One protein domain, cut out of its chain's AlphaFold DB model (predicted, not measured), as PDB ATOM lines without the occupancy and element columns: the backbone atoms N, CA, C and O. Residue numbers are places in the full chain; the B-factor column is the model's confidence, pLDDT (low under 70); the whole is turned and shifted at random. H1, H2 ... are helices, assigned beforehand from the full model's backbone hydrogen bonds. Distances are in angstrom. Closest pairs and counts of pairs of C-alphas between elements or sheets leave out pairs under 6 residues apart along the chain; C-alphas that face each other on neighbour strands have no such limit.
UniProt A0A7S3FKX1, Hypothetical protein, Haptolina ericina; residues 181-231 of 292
ATOM      1  N   GLY A 181     190.666 230.743 135.405       68.31
ATOM      2  CA  GLY A 181     189.384 231.371 135.046       68.31
ATOM      3  C   GLY A 181     188.463 230.510 134.172       68.31
ATOM      4  O   GLY A 181     187.374 230.960 133.829       68.31
ATOM      5  N   TYR A 182     188.852 229.267 133.874       76.88
ATOM      6  CA  TYR A 182     188.064 228.330 133.074       76.88
ATOM      7  C   TYR A 182     187.326 227.291 133.944       76.88
ATOM      8  O   TYR A 182     187.880 226.816 134.946       76.88
ATOM      9  N   PRO A 183     186.075 226.924 133.598       83.69
ATOM     10  CA  PRO A 183     185.300 225.936 134.341       83.69
ATOM     11  C   PRO A 183     185.873 224.521 134.165       83.69
ATOM     12  O   PRO A 183     186.099 224.057 133.049       83.69
ATOM     13  N   LEU A 184     186.060 223.809 135.283       87.56
ATOM     14  CA  LEU A 184     186.374 222.377 135.308       87.56
ATOM     15  C   LEU A 184     185.124 221.605 135.738       87.56
ATOM     16  O   LEU A 184     184.635 221.786 136.855       87.56
ATOM     17  N   CYS A 185     184.603 220.748 134.861       84.88
ATOM     18  CA  CYS A 185     183.432 219.941 135.187       84.88
ATOM     19  C   CYS A 185     183.764 218.836 136.202       84.88
ATOM     20  O   CYS A 185     184.860 218.273 136.210       84.88
ATOM     21  N   GLU A 186     182.798 218.512 137.064       82.19
ATOM     22  CA  GLU A 186     182.969 217.519 138.128       82.19
ATOM     23  C   GLU A 186     183.386 216.146 137.571       82.19
ATOM     24  O   GLU A 186     182.820 215.651 136.595       82.19
ATOM     25  N   GLY A 187     184.382 215.523 138.208       77.00
ATOM     26  CA  GLY A 187     184.886 214.200 137.828       77.00
ATOM     27  C   GLY A 187     185.950 214.200 136.726       77.00
ATOM     28  O   GLY A 187     186.431 213.126 136.365       77.00
ATOM     29  N   LEU A 188     186.350 215.370 136.217       78.38
ATOM     30  CA  LEU A 188     187.450 215.499 135.263       78.38
ATOM     31  C   LEU A 188     188.773 215.860 135.953       78.38
ATOM     32  O   LEU A 188     188.779 216.565 136.965       78.38
ATOM     33  N   PRO A 189     189.914 215.379 135.424       82.69
ATOM     34  CA  PRO A 189     191.217 215.772 135.936       82.69
ATOM     35  C   PRO A 189     191.475 217.266 135.664       82.69
ATOM     36  O   PRO A 189     190.968 217.791 134.674       82.69
ATOM     37  N   PRO A 190     192.327 217.946 136.459       77.06
ATOM     38  CA  PRO A 190     192.568 219.390 136.334       77.06
ATOM     39  C   PRO A 190     193.063 219.882 134.966       77.06
ATOM     40  O   PRO A 190     192.961 221.069 134.683       77.06
ATOM     41  N   ALA A 191     193.604 218.989 134.134       77.06
ATOM     42  CA  ALA A 191     194.060 219.298 132.780       77.06
ATOM     43  C   ALA A 191     192.930 219.337 131.734       77.06
ATOM     44  O   ALA A 191     193.149 219.833 130.637       77.06
ATOM     45  N   ASN A 192     191.738 218.832 132.065       83.62
ATOM     46  CA  ASN A 192     190.603 218.702 131.148       83.62
ATOM     47  C   ASN A 192     189.518 219.731 131.501       83.62
ATOM     48  O   ASN A 192     188.359 219.377 131.733       83.62
ATOM     49  N   TYR A 193     189.926 220.992 131.640       86.38
ATOM     50  CA  TYR A 193     189.010 222.114 131.828       86.38
ATOM     51  C   TYR A 193     188.418 222.539 130.480       86.38
ATOM     52  O   TYR A 193     188.942 222.175 129.437       86.38
ATOM     53  N   CYS A 194     187.313 223.280 130.504       87.75
ATOM     54  CA  CYS A 194     186.689 223.798 129.294       87.75
ATOM     55  C   CYS A 194     187.176 225.219 129.001       87.75
ATOM     56  O   CYS A 194     186.827 226.145 129.737       87.75
ATOM     57  N   ASP A 195     187.927 225.408 127.918       87.94
ATOM     58  CA  ASP A 195     188.413 226.726 127.490       87.94
ATOM     59  C   ASP A 195     187.331 227.638 126.877       87.94
ATOM     60  O   ASP A 195     187.552 228.827 126.648       87.94
ATOM     61  N   GLY A 196     186.135 227.104 126.621       80.81
ATOM     62  CA  GLY A 196     185.019 227.874 126.087       80.81
ATOM     63  C   GLY A 196     185.081 228.145 124.587       80.81
ATOM     64  O   GLY A 196     184.200 228.841 124.088       80.81
ATOM     65  N   THR A 197     186.070 227.625 123.862       80.69
ATOM     66  CA  THR A 197     186.182 227.808 122.413       80.69
ATOM     67  C   THR A 197     186.454 226.477 121.716       80.69
ATOM     68  O   THR A 197     185.514 225.798 121.294       80.69
ATOM     69  N   GLY A 198     187.719 226.057 121.645       78.94
ATOM     70  CA  GLY A 198     188.160 224.836 120.983       78.94
ATOM     71  C   GLY A 198     187.626 223.573 121.652       78.94
ATOM     72  O   GLY A 198     187.220 222.638 120.951       78.94
ATOM     73  N   ASP A 199     187.542 223.557 122.983       87.62
ATOM     74  CA  ASP A 199     187.053 222.399 123.736       87.62
ATOM     75  C   ASP A 199     185.552 222.175 123.542       87.62
ATOM     76  O   ASP A 199     185.079 221.038 123.566       87.62
ATOM     77  N   CYS A 200     184.795 223.234 123.252       86.62
ATOM     78  CA  CYS A 200     183.350 223.151 123.043       86.62
ATOM     79  C   CYS A 200     182.969 222.305 121.818       86.62
ATOM     80  O   CYS A 200     181.892 221.705 121.771       86.62
ATOM     81  N   VAL A 201     183.857 222.240 120.824       82.69
ATOM     82  CA  VAL A 201     183.637 221.472 119.592       82.69
ATOM     83  C   VAL A 201     184.447 220.180 119.598       82.69
ATOM     84  O   VAL A 201     183.914 219.121 119.267       82.69
ATOM     85  N   ASN A 202     185.715 220.243 120.010       78.06
ATOM     86  CA  ASN A 202     186.643 219.119 119.895       78.06
ATOM     87  C   ASN A 202     186.623 218.185 121.114       78.06
ATOM     88  O   ASN A 202     186.936 217.002 120.979       78.06
ATOM     89  N   GLN A 203     186.235 218.687 122.290       83.00
ATOM     90  CA  GLN A 203     186.195 217.937 123.550       83.00
ATOM     91  C   GLN A 203     184.887 218.193 124.319       83.00
ATOM     92  O   GLN A 203     184.891 218.647 125.466       83.00
ATOM     93  N   PRO A 204     183.722 217.831 123.751       80.31
ATOM     94  CA  PRO A 204     182.421 218.154 124.339       80.31
ATOM     95  C   PRO A 204     182.169 217.486 125.706       80.31
ATOM     96  O   PRO A 204     181.227 217.824 126.419       80.31
ATOM     97  N   THR A 205     182.990 216.515 126.104       83.62
ATOM     98  CA  THR A 205     182.954 215.933 127.451       83.62
ATOM     99  C   THR A 205     183.633 216.804 128.503       83.62
ATOM    100  O   THR A 205     183.328 216.648 129.679       83.62
ATOM    101  N   TRP A 206     184.534 217.708 128.111       88.94
ATOM    102  CA  TRP A 206     185.205 218.639 129.027       88.94
ATOM    103  C   TRP A 206     184.330 219.850 129.339       88.94
ATOM    104  O   TRP A 206     184.416 220.414 130.425       88.94
ATOM    105  N   CYS A 207     183.409 220.174 128.428       90.12
ATOM    106  CA  CYS A 207     182.481 221.294 128.538       90.12
ATOM    107  C   CYS A 207     181.033 220.882 128.876       90.12
ATOM    108  O   CYS A 207     180.082 221.609 128.588       90.12
ATOM    109  N   SER A 208     180.823 219.696 129.459       84.94
ATOM    110  CA  SER A 208     179.478 219.123 129.632       84.94
ATOM    111  C   SER A 208     178.681 219.659 130.831       84.94
ATOM    112  O   SER A 208     177.488 219.377 130.943       84.94
ATOM    113  N   CYS A 209     179.320 220.371 131.759       84.94
ATOM    114  CA  CYS A 209     178.661 220.996 132.907       84.94
ATOM    115  C   CYS A 209     177.959 222.302 132.508       84.94
ATOM    116  O   CYS A 209     178.281 222.901 131.485       84.94
ATOM    117  N   SER A 210     176.989 222.746 133.313       82.25
ATOM    118  CA  SER A 210     176.160 223.925 133.016       82.25
ATOM    119  C   SER A 210     176.977 225.182 132.744       82.25
ATOM    120  O   SER A 210     176.664 225.925 131.819       82.25
ATOM    121  N   ASP A 211     178.029 225.385 133.527       82.50
ATOM    122  CA  ASP A 211     178.813 226.617 133.506       82.50
ATOM    123  C   ASP A 211     179.730 226.640 132.279       82.50
ATOM    124  O   ASP A 211     179.842 227.653 131.594       82.50
ATOM    125  N   ALA A 212     180.294 225.482 131.926       86.81
ATOM    126  CA  ALA A 212     181.067 225.300 130.705       86.81
ATOM    127  C   ALA A 212     180.196 225.379 129.441       86.81
ATOM    128  O   ALA A 212     180.571 226.023 128.469       86.81
ATOM    129  N   ALA A 213     178.992 224.804 129.463       82.50
ATOM    130  CA  ALA A 213     178.047 224.916 128.356       82.50
ATOM    131  C   ALA A 213     177.565 226.365 128.152       82.50
ATOM    132  O   ALA A 213     177.365 226.788 127.013       82.50
ATOM    133  N   ALA A 214     177.395 227.128 129.238       82.56
ATOM    134  CA  ALA A 214     177.077 228.550 129.177       82.56
ATOM    135  C   ALA A 214     178.239 229.365 128.592       82.56
ATOM    136  O   ALA A 214     177.997 230.232 127.757       82.56
ATOM    137  N   LEU A 215     179.481 229.042 128.964       83.44
ATOM    138  CA  LEU A 215     180.684 229.644 128.388       83.44
ATOM    139  C   LEU A 215     180.780 229.372 126.878       83.44
ATOM    140  O   LEU A 215     180.924 230.298 126.087       83.44
ATOM    141  N   CYS A 216     180.596 228.119 126.469       86.19
ATOM    142  CA  CYS A 216     180.569 227.717 125.066       86.19
ATOM    143  C   CYS A 216     179.480 228.445 124.265       86.19
ATOM    144  O   CYS A 216     179.729 228.940 123.169       86.19
ATOM    145  N   ALA A 217     178.268 228.556 124.818       80.69
ATOM    146  CA  ALA A 217     177.179 229.290 124.182       80.69
ATOM    147  C   ALA A 217     177.468 230.798 124.081       80.69
ATOM    148  O   ALA A 217     177.145 231.406 123.064       80.69
ATOM    149  N   ALA A 218     178.086 231.388 125.107       78.62
ATOM    150  CA  ALA A 218     178.478 232.796 125.113       78.62
ATOM    151  C   ALA A 218     179.565 233.106 124.071       78.62
ATOM    152  O   ALA A 218     179.557 234.188 123.491       78.62
ATOM    153  N   ASN A 219     180.442 232.141 123.793       79.94
ATOM    154  CA  ASN A 219     181.528 232.264 122.823       79.94
ATOM    155  C   ASN A 219     181.149 231.803 121.403       79.94
ATOM    156  O   ASN A 219     182.021 231.687 120.548       79.94
ATOM    157  N   GLY A 220     179.868 231.523 121.137       79.38
ATOM    158  CA  GLY A 220     179.407 231.132 119.800       79.38
ATOM    159  C   GLY A 220     179.698 229.677 119.413       79.38
ATOM    160  O   GLY A 220     179.511 229.310 118.258       79.38
ATOM    161  N   TYR A 221     180.076 228.827 120.372       81.44
ATOM    162  CA  TYR A 221     180.301 227.390 120.190       81.44
ATOM    163  C   TYR A 221     179.220 226.561 120.906       81.44
ATOM    164  O   TYR A 221     179.518 225.841 121.860       81.44
ATOM    165  N   PRO A 222     177.931 226.637 120.519       72.00
ATOM    166  CA  PRO A 222     176.886 225.888 121.202       72.00
ATOM    167  C   PRO A 222     177.166 224.385 121.090       72.00
ATOM    168  O   PRO A 222     177.209 223.831 119.994       72.00
ATOM    169  N   MET A 223     177.338 223.726 122.238       67.44
ATOM    170  CA  MET A 223     177.636 222.296 122.366       67.44
ATOM    171  C   MET A 223     176.615 221.441 121.593       67.44
ATOM    172  O   MET A 223     175.560 221.067 122.114       67.44
ATOM    173  N   VAL A 224     176.917 221.109 120.336       58.66
ATOM    174  CA  VAL A 224     176.078 220.281 119.457       58.66
ATOM    175  C   VAL A 224     176.283 218.813 119.785       58.66
ATOM    176  O   VAL A 224     176.821 218.046 118.996       58.66
ATOM    177  N   THR A 225     175.851 218.364 120.960       49.44
ATOM    178  CA  THR A 225     175.862 216.925 121.233       49.44
ATOM    179  C   THR A 225     174.620 216.448 121.968       49.44
ATOM    180  O   THR A 225     173.965 217.155 122.733       49.44
ATOM    181  N   LYS A 226     174.279 215.184 121.698       40.38
ATOM    182  CA  LYS A 226     173.130 214.393 122.176       40.38
ATOM    183  C   LYS A 226     172.840 214.471 123.696       40.38
ATOM    184  O   LYS A 226     171.783 213.999 124.118       40.38
ATOM    185  N   ALA A 227     173.704 215.095 124.499       46.62
ATOM    186  CA  ALA A 227     173.535 215.366 125.926       46.62
ATOM    187  C   ALA A 227     172.354 216.308 126.246       46.62
ATOM    188  O   ALA A 227     171.624 216.062 127.208       46.62
ATOM    189  N   ALA A 228     172.053 217.304 125.400       46.69
ATOM    190  CA  ALA A 228     170.906 218.204 125.609       46.69
ATOM    191  C   ALA A 228     169.546 217.467 125.584       46.69
ATOM    192  O   ALA A 228     168.588 217.856 126.258       46.69
ATOM    193  N   LYS A 229     169.458 216.347 124.850       41.34
ATOM    194  CA  LYS A 229     168.257 215.496 124.794       41.34
ATOM    195  C   LYS A 229     168.111 214.629 126.050       41.34
ATOM    196  O   LYS A 229     166.993 214.428 126.519       41.34
ATOM    197  N   GLN A 230     169.220 214.163 126.625       44.84
ATOM    198  CA  GLN A 230     169.217 213.378 127.866       44.84
ATOM    199  C   GLN A 230     168.983 214.252 129.105       44.84
ATOM    200  O   GLN A 230     168.231 213.838 129.985       44.84
ATOM    201  N   ALA A 231     169.481 215.493 129.128       44.88
ATOM    202  CA  ALA A 231     169.150 216.472 130.167       44.88
ATOM    203  C   ALA A 231     167.650 216.835 130.165       44.88
ATOM    204  O   ALA A 231     167.024 216.882 131.225       44.88
TER     205      ALA A 231
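What this domain is: This is residues 181 to 231 of the 292 residues of the protein "Hypothetical protein" of Haptolina ericina (UniProt A0A7S3FKX1). There is little regular structure here: a small body mostly of loops, with the folded-back loop of residues 181 to 197 at one end, H1 and H2 near each other in the middle, and H3 at the other end. The printed part has 51 residues with three named helices, H1, H2 and H3 in that order, and no named strand. The class is all helix, though the named elements hold only 19 residues. It is compact, with a radius of gyration of the C-alphas of 9.7 A, and spans 27 by 22 by 17 A.

Where its parts are: Start at C-alpha 181 and pass residues 181 to 197, which hold no named element. Find C-alpha 198 at (188.160, 224.836, 120.983), where H1, residues 198 to 202, begins; it is 6.0 A long. H2, residues 210 to 218, runs 12.1 A. H3, residues 227 to 231, runs 6.2 A to C-alpha 231 at (169.150, 216.472, 130.167).

How they stand to each other: H1 and H2 are close but not clearly touching; their closest C-alphas, of Cys 200 and Cys 216, are 5.7 A apart. H3 is apart from H1 and from H2. In H1, H2 and H3 every O i to N i+4 pair is within hydrogen-bond range.

The domain as a whole: The C-alphas farthest apart, of Gly 181 and Lys 229, are 28.3 A apart. The printed part has no cut, and both links between helices are short. Look for pLDDT under 70 at residue 181 and residues 223 to 231.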